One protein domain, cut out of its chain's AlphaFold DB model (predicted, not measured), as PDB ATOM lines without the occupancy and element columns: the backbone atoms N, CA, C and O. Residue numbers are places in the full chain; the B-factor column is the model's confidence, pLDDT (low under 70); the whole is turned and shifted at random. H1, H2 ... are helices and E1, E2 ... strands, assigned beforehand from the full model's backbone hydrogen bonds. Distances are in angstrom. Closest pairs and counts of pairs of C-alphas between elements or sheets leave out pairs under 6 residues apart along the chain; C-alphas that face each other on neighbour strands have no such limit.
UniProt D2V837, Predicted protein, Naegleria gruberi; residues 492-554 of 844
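This is residues 492 to 554 of the 844 residues of the protein "Predicted protein" of Naegleria gruberi (UniProt D2V837). A small hairpin of two strands, E2 and E3, has the long helix H1 packed on E3 with its residues 499 to 505, and the short helix H2 near E2. The short strand E1 lies near both helices, away from the hairpin. The printed part has 63 residues in the order H1 E1 H2 E2 E3, with 30 of them in named elements, under half; the class is mixed, helices and strands. The two-stranded sheet is antiparallel, in the order E2 - E3. The whole is compact, with a radius of gyration of the C-alphas of 10.9 A and spans of 31 by 25 by 19 A.

E2, residues 531 to 534, and E3, residues 541 to 544, form an antiparallel hairpin at 141 degrees, with N 533 and O 542 2.9 A apart and N 542 and O 533 2.8 A apart, both within hydrogen-bond range. Residues 508 to 509 pair antiparallel with residues 541 to 542 of E3. H1, residues 493 to 505, comes closest to E3 at the C-alphas of Val 503 and Ile 543, 5.6 A apart. H2, residues 521 to 526, comes closest to E2 at the C-alphas of Glu 525 and Met 531, 5.5 A apart. E1, residues 514 to 516, pairs with no named strand, but it pairs antiparallel with residues 519 to 520. The closest C-alphas of E1 and H1, those of Val 515 and Val 495, are 6.7 A apart. H1 and H2 are apart. In both helices every O i to N i+4 pair is within hydrogen-bond range.

H1 begins at C-alpha 493 (36.835, -111.926, 3.592) and is 18.0 A long. E2 measures 9.9 A and E3 9.2 A, ending at C-alpha 544 (53.930, -112.684, 9.536).

The C-alphas farthest apart, those of Gln 538 and Met 554, are 30.9 A apart. The printed part has no cut, and no link is long. Residues 526 to 528 and 537 to 538 are under pLDDT 70.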
ATOM      1  N   SER A 492      37.386-107.458   5.508       86.56
ATOM      2  CA  SER A 492      36.725-108.165   4.407       86.56
ATOM      3  C   SER A 492      37.268-109.594   4.246       86.56
ATOM      4  O   SER A 492      38.460-109.862   4.430       86.56
ATOM      5  N   SER A 493      36.410-110.539   3.852       88.00
ATOM      6  CA  SER A 493      36.835-111.926   3.592       88.00
ATOM      7  C   SER A 493      37.911-112.013   2.504       88.00
ATOM      8  O   SER A 493      38.780-112.879   2.559       88.00
ATOM      9  N   LYS A 494      37.897-111.087   1.536       88.75
ATOM     10  CA  LYS A 494      38.904-111.002   0.472       88.75
ATOM     11  C   LYS A 494      40.284-110.652   1.037       88.75
ATOM     12  O   LYS A 494      41.259-111.316   0.688       88.75
ATOM     13  N   VAL A 495      40.364-109.677   1.944       90.50
ATOM     14  CA  VAL A 495      41.613-109.315   2.635       90.50
ATOM     15  C   VAL A 495      42.092-110.461   3.526       90.50
ATOM     16  O   VAL A 495      43.262-110.831   3.437       90.50
ATOM     17  N   LYS A 496      41.203-111.084   4.317       91.50
ATOM     18  CA  LYS A 496      41.545-112.254   5.155       91.50
ATOM     19  C   LYS A 496      42.163-113.381   4.332       91.50
ATOM     20  O   LYS A 496      43.236-113.873   4.675       91.50
ATOM     21  N   ASN A 497      41.531-113.733   3.212       90.06
ATOM     22  CA  ASN A 497      42.034-114.765   2.308       90.06
ATOM     23  C   ASN A 497      43.394-114.381   1.712       90.06
ATOM     24  O   ASN A 497      44.284-115.224   1.659       90.06
ATOM     25  N   LYS A 498      43.592-113.116   1.320       91.75
ATOM     26  CA  LYS A 498      44.878-112.639   0.788       91.75
ATOM     27  C   LYS A 498      45.993-112.713   1.838       91.75
ATOM     28  O   LYS A 498      47.090-113.159   1.514       91.75
ATOM     29  N   ILE A 499      45.710-112.345   3.092       92.94
ATOM     30  CA  ILE A 499      46.649-112.492   4.219       92.94
ATOM     31  C   ILE A 499      47.002-113.967   4.419       92.94
ATOM     32  O   ILE A 499      48.179-114.312   4.423       92.94
ATOM     33  N   LEU A 500      45.998-114.843   4.535       93.06
ATOM     34  CA  LEU A 500      46.202-116.285   4.720       93.06
ATOM     35  C   LEU A 500      47.057-116.887   3.601       93.06
ATOM     36  O   LEU A 500      48.011-117.611   3.877       93.06
ATOM     37  N   GLN A 501      46.766-116.534   2.350       92.12
ATOM     38  CA  GLN A 501      47.522-116.990   1.186       92.12
ATOM     39  C   GLN A 501      48.989-116.555   1.250       92.12
ATOM     40  O   GLN A 501      49.869-117.353   0.946       92.12
ATOM     41  N   LEU A 502      49.283-115.326   1.672       93.00
ATOM     42  CA  LEU A 502      50.661-114.833   1.775       93.00
ATOM     43  C   LEU A 502      51.415-115.401   2.978       93.00
ATOM     44  O   LEU A 502      52.596-115.719   2.854       93.00
ATOM     45  N   VAL A 503      50.737-115.602   4.111       91.38
ATOM     46  CA  VAL A 503      51.310-116.286   5.281       91.38
ATOM     47  C   VAL A 503      51.707-117.720   4.923       91.38
ATOM     48  O   VAL A 503      52.780-118.173   5.316       91.38
ATOM     49  N   VAL A 504      50.864-118.417   4.158       90.69
ATOM     50  CA  VAL A 504      51.093-119.801   3.724       90.69
ATOM     51  C   VAL A 504      52.161-119.892   2.633       90.69
ATOM     52  O   VAL A 504      53.110-120.651   2.784       90.69
ATOM     53  N   THR A 505      52.044-119.109   1.556       90.62
ATOM     54  CA  THR A 505      52.981-119.170   0.411       90.62
ATOM     55  C   THR A 505      54.331-118.526   0.693       90.62
ATOM     56  O   THR A 505      55.280-118.747  -0.056       90.62
ATOM     57  N   ARG A 506      54.426-117.695   1.741       89.50
ATOM     58  CA  ARG A 506      55.628-116.920   2.084       89.50
ATOM     59  C   ARG A 506      56.124-116.065   0.913       89.50
ATOM     60  O   ARG A 506      57.322-115.822   0.777       89.50
ATOM     61  N   ARG A 507      55.200-115.611   0.061       89.69
ATOM     62  CA  ARG A 507      55.489-114.629  -0.986       89.69
ATOM     63  C   ARG A 507      55.876-113.306  -0.338       89.69
ATOM     64  O   ARG A 507      55.241-112.866   0.623       89.69
ATOM     65  N   VAL A 508      56.906-112.681  -0.893       91.19
ATOM     66  CA  VAL A 508      57.277-111.318  -0.526       91.19
ATOM     67  C   VAL A 508      56.296-110.324  -1.141       91.19
ATOM     68  O   VAL A 508      55.736-110.566  -2.210       91.19
ATOM     69  N   VAL A 509      56.089-109.213  -0.449       92.31
ATOM     70  CA  VAL A 509      55.267-108.084  -0.882       92.31
ATOM     71  C   VAL A 509      56.032-106.785  -0.677       92.31
ATOM     72  O   VAL A 509      56.870-106.693   0.224       92.31
ATOM     73  N   ALA A 510      55.720-105.768  -1.469       91.12
ATOM     74  CA  ALA A 510      56.141-104.405  -1.187       91.12
ATOM     75  C   ALA A 510      55.092-103.711  -0.307       91.12
ATOM     76  O   ALA A 510      53.887-103.951  -0.428       91.12
ATOM     77  N   LYS A 511      55.525-102.789   0.563       87.31
ATOM     78  CA  LYS A 511      54.612-102.033   1.445       87.31
ATOM     79  C   LYS A 511      53.512-101.295   0.673       87.31
ATOM     80  O   LYS A 511      52.397-101.173   1.170       87.31
ATOM     81  N   ASN A 512      53.817-100.838  -0.538       88.31
ATOM     82  CA  ASN A 512      52.901-100.054  -1.364       88.31
ATOM     83  C   ASN A 512      51.982-100.914  -2.248       88.31
ATOM     84  O   ASN A 512      51.128-100.353  -2.937       88.31
ATOM     85  N   ASP A 513      52.117-102.247  -2.241       91.06
ATOM     86  CA  ASP A 513      51.239-103.091  -3.050       91.06
ATOM     87  C   ASP A 513      49.799-102.988  -2.549       91.06
ATOM     88  O   ASP A 513      49.513-103.086  -1.350       91.06
ATOM     89  N   LYS A 514      48.872-102.839  -3.497       88.38
ATOM     90  CA  LYS A 514      47.443-102.798  -3.204       88.38
ATOM     91  C   LYS A 514      46.936-104.171  -2.762       88.38
ATOM     92  O   LYS A 514      47.032-105.184  -3.464       88.38
ATOM     93  N   VAL A 515      46.333-104.203  -1.585       88.06
ATOM     94  CA  VAL A 515      45.534-105.299  -1.041       88.06
ATOM     95  C   VAL A 515      44.150-105.272  -1.694       88.06
ATOM     96  O   VAL A 515      43.750-106.278  -2.290       88.06
ATOM     97  N   GLU A 516      43.504-104.104  -1.643       84.75
ATOM     98  CA  GLU A 516      42.245-103.700  -2.287       84.75
ATOM     99  C   GLU A 516      42.403-102.279  -2.869       84.75
ATOM    100  O   GLU A 516      43.462-101.674  -2.705       84.75
ATOM    101  N   ASP A 517      41.395-101.764  -3.586       77.25
ATOM    102  CA  ASP A 517      41.522-100.573  -4.449       77.25
ATOM    103  C   ASP A 517      42.130 -99.346  -3.737       77.25
ATOM    104  O   ASP A 517      42.963 -98.658  -4.341       77.25
ATOM    105  N   ASP A 518      41.836 -99.175  -2.442       80.38
ATOM    106  CA  ASP A 518      42.321 -98.076  -1.589       80.38
ATOM    107  C   ASP A 518      43.144 -98.535  -0.367       80.38
ATOM    108  O   ASP A 518      43.375 -97.754   0.556       80.38
ATOM    109  N   LEU A 519      43.573 -99.800  -0.317       81.50
ATOM    110  CA  LEU A 519      44.225-100.384   0.861       81.50
ATOM    111  C   LEU A 519      45.553-101.037   0.485       81.50
ATOM    112  O   LEU A 519      45.559-101.955  -0.331       81.50
ATOM    113  N   THR A 520      46.663-100.620   1.092       88.06
ATOM    114  CA  THR A 520      48.004-101.203   0.878       88.06
ATOM    115  C   THR A 520      48.451-102.118   2.026       88.06
ATOM    116  O   THR A 520      47.831-102.147   3.093       88.06
ATOM    117  N   TRP A 521      49.540-102.876   1.844       88.69
ATOM    118  CA  TRP A 521      50.139-103.645   2.950       88.69
ATOM    119  C   TRP A 521      50.672-102.753   4.059       88.69
ATOM    120  O   TRP A 521      50.526-103.098   5.229       88.69
ATOM    121  N   SER A 522      51.225-101.594   3.695       81.44
ATOM    122  CA  SER A 522      51.580-100.540   4.638       81.44
ATOM    123  C   SER A 522      50.361-100.173   5.469       81.44
ATOM    124  O   SER A 522      50.438-100.202   6.686       81.44
ATOM    125  N   ASP A 523      49.202 -99.926   4.850       76.19
ATOM    126  CA  ASP A 523      47.978 -99.569   5.580       76.19
ATOM    127  C   ASP A 523      47.505-100.666   6.535       76.19
ATOM    128  O   ASP A 523      47.076-100.353   7.643       76.19
ATOM    129  N   LEU A 524      47.602-101.940   6.145       80.62
ATOM    130  CA  LEU A 524      47.261-103.058   7.027       80.62
ATOM    131  C   LEU A 524      48.252-103.220   8.187       80.62
ATOM    132  O   LEU A 524      47.825-103.479   9.312       80.62
ATOM    133  N   GLU A 525      49.554-103.059   7.942       78.44
ATOM    134  CA  GLU A 525      50.586-103.068   8.988       78.44
ATOM    135  C   GLU A 525      50.365-101.907   9.965       78.44
ATOM    136  O   GLU A 525      50.339-102.083  11.181       78.44
ATOM    137  N   ASN A 526      50.082-100.732   9.409       64.00
ATOM    138  CA  ASN A 526      49.748 -99.491  10.096       64.00
ATOM    139  C   ASN A 526      48.466 -99.613  10.942       64.00
ATOM    140  O   ASN A 526      48.351 -99.000  12.003       64.00
ATOM    141  N   GLN A 527      47.487-100.398  10.497       66.19
ATOM    142  CA  GLN A 527      46.289-100.727  11.277       66.19
ATOM    143  C   GLN A 527      46.544-101.819  12.324       66.19
ATOM    144  O   GLN A 527      45.656-102.118  13.122       66.19
ATOM    145  N   GLY A 528      47.736-102.422  12.324       65.94
ATOM    146  CA  GLY A 528      48.069-103.512  13.221       65.94
ATOM    147  C   GLY A 528      47.350-104.817  12.879       65.94
ATOM    148  O   GLY A 528      47.110-105.639  13.759       65.94
ATOM    149  N   LEU A 529      46.960-104.988  11.617       76.44
ATOM    150  CA  LEU A 529      46.258-106.171  11.123       76.44
ATOM    151  C   LEU A 529      47.206-107.218  10.556       76.44
ATOM    152  O   LEU A 529      46.866-108.392  10.507       76.44
ATOM    153  N   VAL A 530      48.381-106.793  10.104       82.44
ATOM    154  CA  VAL A 530      49.456-107.672   9.651       82.44
ATOM    155  C   VAL A 530      50.774-107.192  10.230       82.44
ATOM    156  O   VAL A 530      50.889-106.059  10.693       82.44
ATOM    157  N   MET A 531      51.778-108.055  10.191       82.56
ATOM    158  CA  MET A 531      53.138-107.718  10.586       82.56
ATOM    159  C   MET A 531      54.047-107.976   9.388       82.56
ATOM    160  O   MET A 531      53.991-109.064   8.810       82.56
ATOM    161  N   LEU A 532      54.856-106.991   8.993       82.81
ATOM    162  CA  LEU A 532      55.767-107.129   7.859       82.81
ATOM    163  C   LEU A 532      57.190-107.372   8.364       82.81
ATOM    164  O   LEU A 532      57.794-106.533   9.027       82.81
ATOM    165  N   GLU A 533      57.733-108.540   8.045       81.88
ATOM    166  CA  GLU A 533      59.116-108.910   8.336       81.88
ATOM    167  C   GLU A 533      59.974-108.640   7.099       81.88
ATOM    168  O   GLU A 533      59.649-109.094   6.004       81.88
ATOM    169  N   LYS A 534      61.066-107.889   7.249       81.88
ATOM    170  CA  LYS A 534      61.934-107.546   6.118       81.88
ATOM    171  C   LYS A 534      62.593-108.806   5.540       81.88
ATOM    172  O   LYS A 534      63.222-109.571   6.268       81.88
ATOM    173  N   ALA A 535      62.464-109.013   4.232       82.69
ATOM    174  CA  ALA A 535      63.161-110.069   3.506       82.69
ATOM    175  C   ALA A 535      64.607-109.644   3.170       82.69
ATOM    176  O   ALA A 535      65.058-108.565   3.546       82.69
ATOM    177  N   LYS A 536      65.371-110.485   2.457       75.38
ATOM    178  CA  LYS A 536      66.785-110.200   2.121       75.38
ATOM    179  C   LYS A 536      66.990-108.927   1.262       75.38
ATOM    180  O   LYS A 536      68.126-108.475   1.154       75.38
ATOM    181  N   GLY A 537      65.932-108.353   0.676       68.00
ATOM    182  CA  GLY A 537      65.952-107.097  -0.092       68.00
ATOM    183  C   GLY A 537      65.595-105.844   0.727       68.00
ATOM    184  O   GLY A 537      65.057-105.925   1.829       68.00
ATOM    185  N   GLN A 538      65.889-104.651   0.194       61.78
ATOM    186  CA  GLN A 538      65.608-103.388   0.897       61.78
ATOM    187  C   GLN A 538      64.107-103.031   0.962       61.78
ATOM    188  O   GLN A 538      63.713-102.385   1.932       61.78
ATOM    189  N   GLU A 539      63.283-103.507   0.018       83.06
ATOM    190  CA  GLU A 539      61.848-103.166  -0.095       83.06
ATOM    191  C   GLU A 539      60.892-104.373  -0.115       83.06
ATOM    192  O   GLU A 539      59.691-104.220  -0.337       83.06
ATOM    193  N   GLU A 540      61.401-105.575   0.137       88.38
ATOM    194  CA  GLU A 540      60.607-106.804   0.136       88.38
ATOM    195  C   GLU A 540      60.290-107.247   1.562       88.38
ATOM    196  O   GLU A 540      61.168-107.270   2.429       88.38
ATOM    197  N   PHE A 541      59.041-107.638   1.802       89.44
ATOM    198  CA  PHE A 541      58.558-108.018   3.123       89.44
ATOM    199  C   PHE A 541      57.760-109.315   3.088       89.44
ATOM    200  O   PHE A 541      56.969-109.550   2.181       89.44
ATOM    201  N   LEU A 542      57.923-110.146   4.109       89.06
ATOM    202  CA  LEU A 542      57.069-111.292   4.383       89.06
ATOM    203  C   LEU A 542      55.946-110.880   5.325       89.06
ATOM    204  O   LEU A 542      56.173-110.186   6.317       89.06
ATOM    205  N   ILE A 543      54.739-111.370   5.061       89.25
ATOM    206  CA  ILE A 543      53.646-111.241   6.020       89.25
ATOM    207  C   ILE A 543      53.812-112.305   7.101       89.25
ATOM    208  O   ILE A 543      53.805-113.510   6.832       89.25
ATOM    209  N   THR A 544      53.928-111.847   8.340       84.06
ATOM    210  CA  THR A 544      53.930-112.684   9.536       84.06
ATOM    211  C   THR A 544      52.637-112.481  10.314       84.06
ATOM    212  O   THR A 544      52.034-111.406  10.316       84.06
ATOM    213  N   TYR A 545      52.166-113.552  10.946       86.94
ATOM    214  CA  TYR A 545      50.915-113.550  11.695       86.94
ATOM    215  C   TYR A 545      51.015-114.524  12.873       86.94
ATOM    216  O   TYR A 545      51.580-115.609  12.687       86.94
ATOM    217  N   PRO A 546      50.505-114.198  14.078       85.50
ATOM    218  CA  PRO A 546      50.682-115.075  15.224       85.50
ATOM    219  C   PRO A 546      49.900-116.376  15.064       85.50
ATOM    220  O   PRO A 546      48.687-116.323  14.841       85.50
ATOM    221  N   PRO A 547      50.536-117.547  15.243       86.31
ATOM    222  CA  PRO A 547      49.866-118.833  15.060       86.31
ATOM    223  C   PRO A 547      48.639-119.002  15.963       86.31
ATOM    224  O   PRO A 547      47.635-119.570  15.541       86.31
ATOM    225  N   VAL A 548      48.680-118.473  17.189       86.44
ATOM    226  CA  VAL A 548      47.557-118.568  18.134       86.44
ATOM    227  C   VAL A 548      46.308-117.802  17.669       86.44
ATOM    228  O   VAL A 548      45.194-118.225  17.971       86.44
ATOM    229  N   ILE A 549      46.470-116.712  16.905       88.06
ATOM    230  CA  ILE A 549      45.347-115.919  16.379       88.06
ATOM    231  C   ILE A 549      45.106-116.135  14.886       88.06
ATOM    232  O   ILE A 549      44.080-115.682  14.392       88.06
ATOM    233  N   LEU A 550      45.966-116.853  14.155       88.94
ATOM    234  CA  LEU A 550      45.746-117.221  12.747       88.94
ATOM    235  C   LEU A 550      44.353-117.832  12.481       88.94
ATOM    236  O   LEU A 550      43.721-117.427  11.502       88.94
ATOM    237  N   PRO A 551      43.789-118.678  13.373       89.38
ATOM    238  CA  PRO A 551      42.416-119.167  13.250       89.38
ATOM    239  C   PRO A 551      41.342-118.084  13.155       89.38
ATOM    240  O   PRO A 551      40.238-118.375  12.712       89.38
ATOM    241  N   SER A 552      41.599-116.856  13.618       88.56
ATOM    242  CA  SER A 552      40.653-115.731  13.514       88.56
ATOM    243  C   SER A 552      40.413-115.271  12.074       88.56
ATOM    244  O   SER A 552      39.361-114.706  11.786       88.56
ATOM    245  N   LEU A 553      41.347-115.552  11.160       90.50
ATOM    246  CA  LEU A 553      41.218-115.212   9.743       90.50
ATOM    247  C   LEU A 553      40.498-116.299   8.931       90.50
ATOM    248  O   LEU A 553      40.071-116.034   7.810       90.50
ATOM    249  N   MET A 554      40.388-117.515   9.472       91.75
ATOM    250  CA  MET A 554      39.903-118.700   8.763       91.75
ATOM    251  C   MET A 554      38.379-118.859   8.849       91.75
ATOM    252  O   MET A 554      37.750-118.479   9.838       91.75
TER     253      MET A 554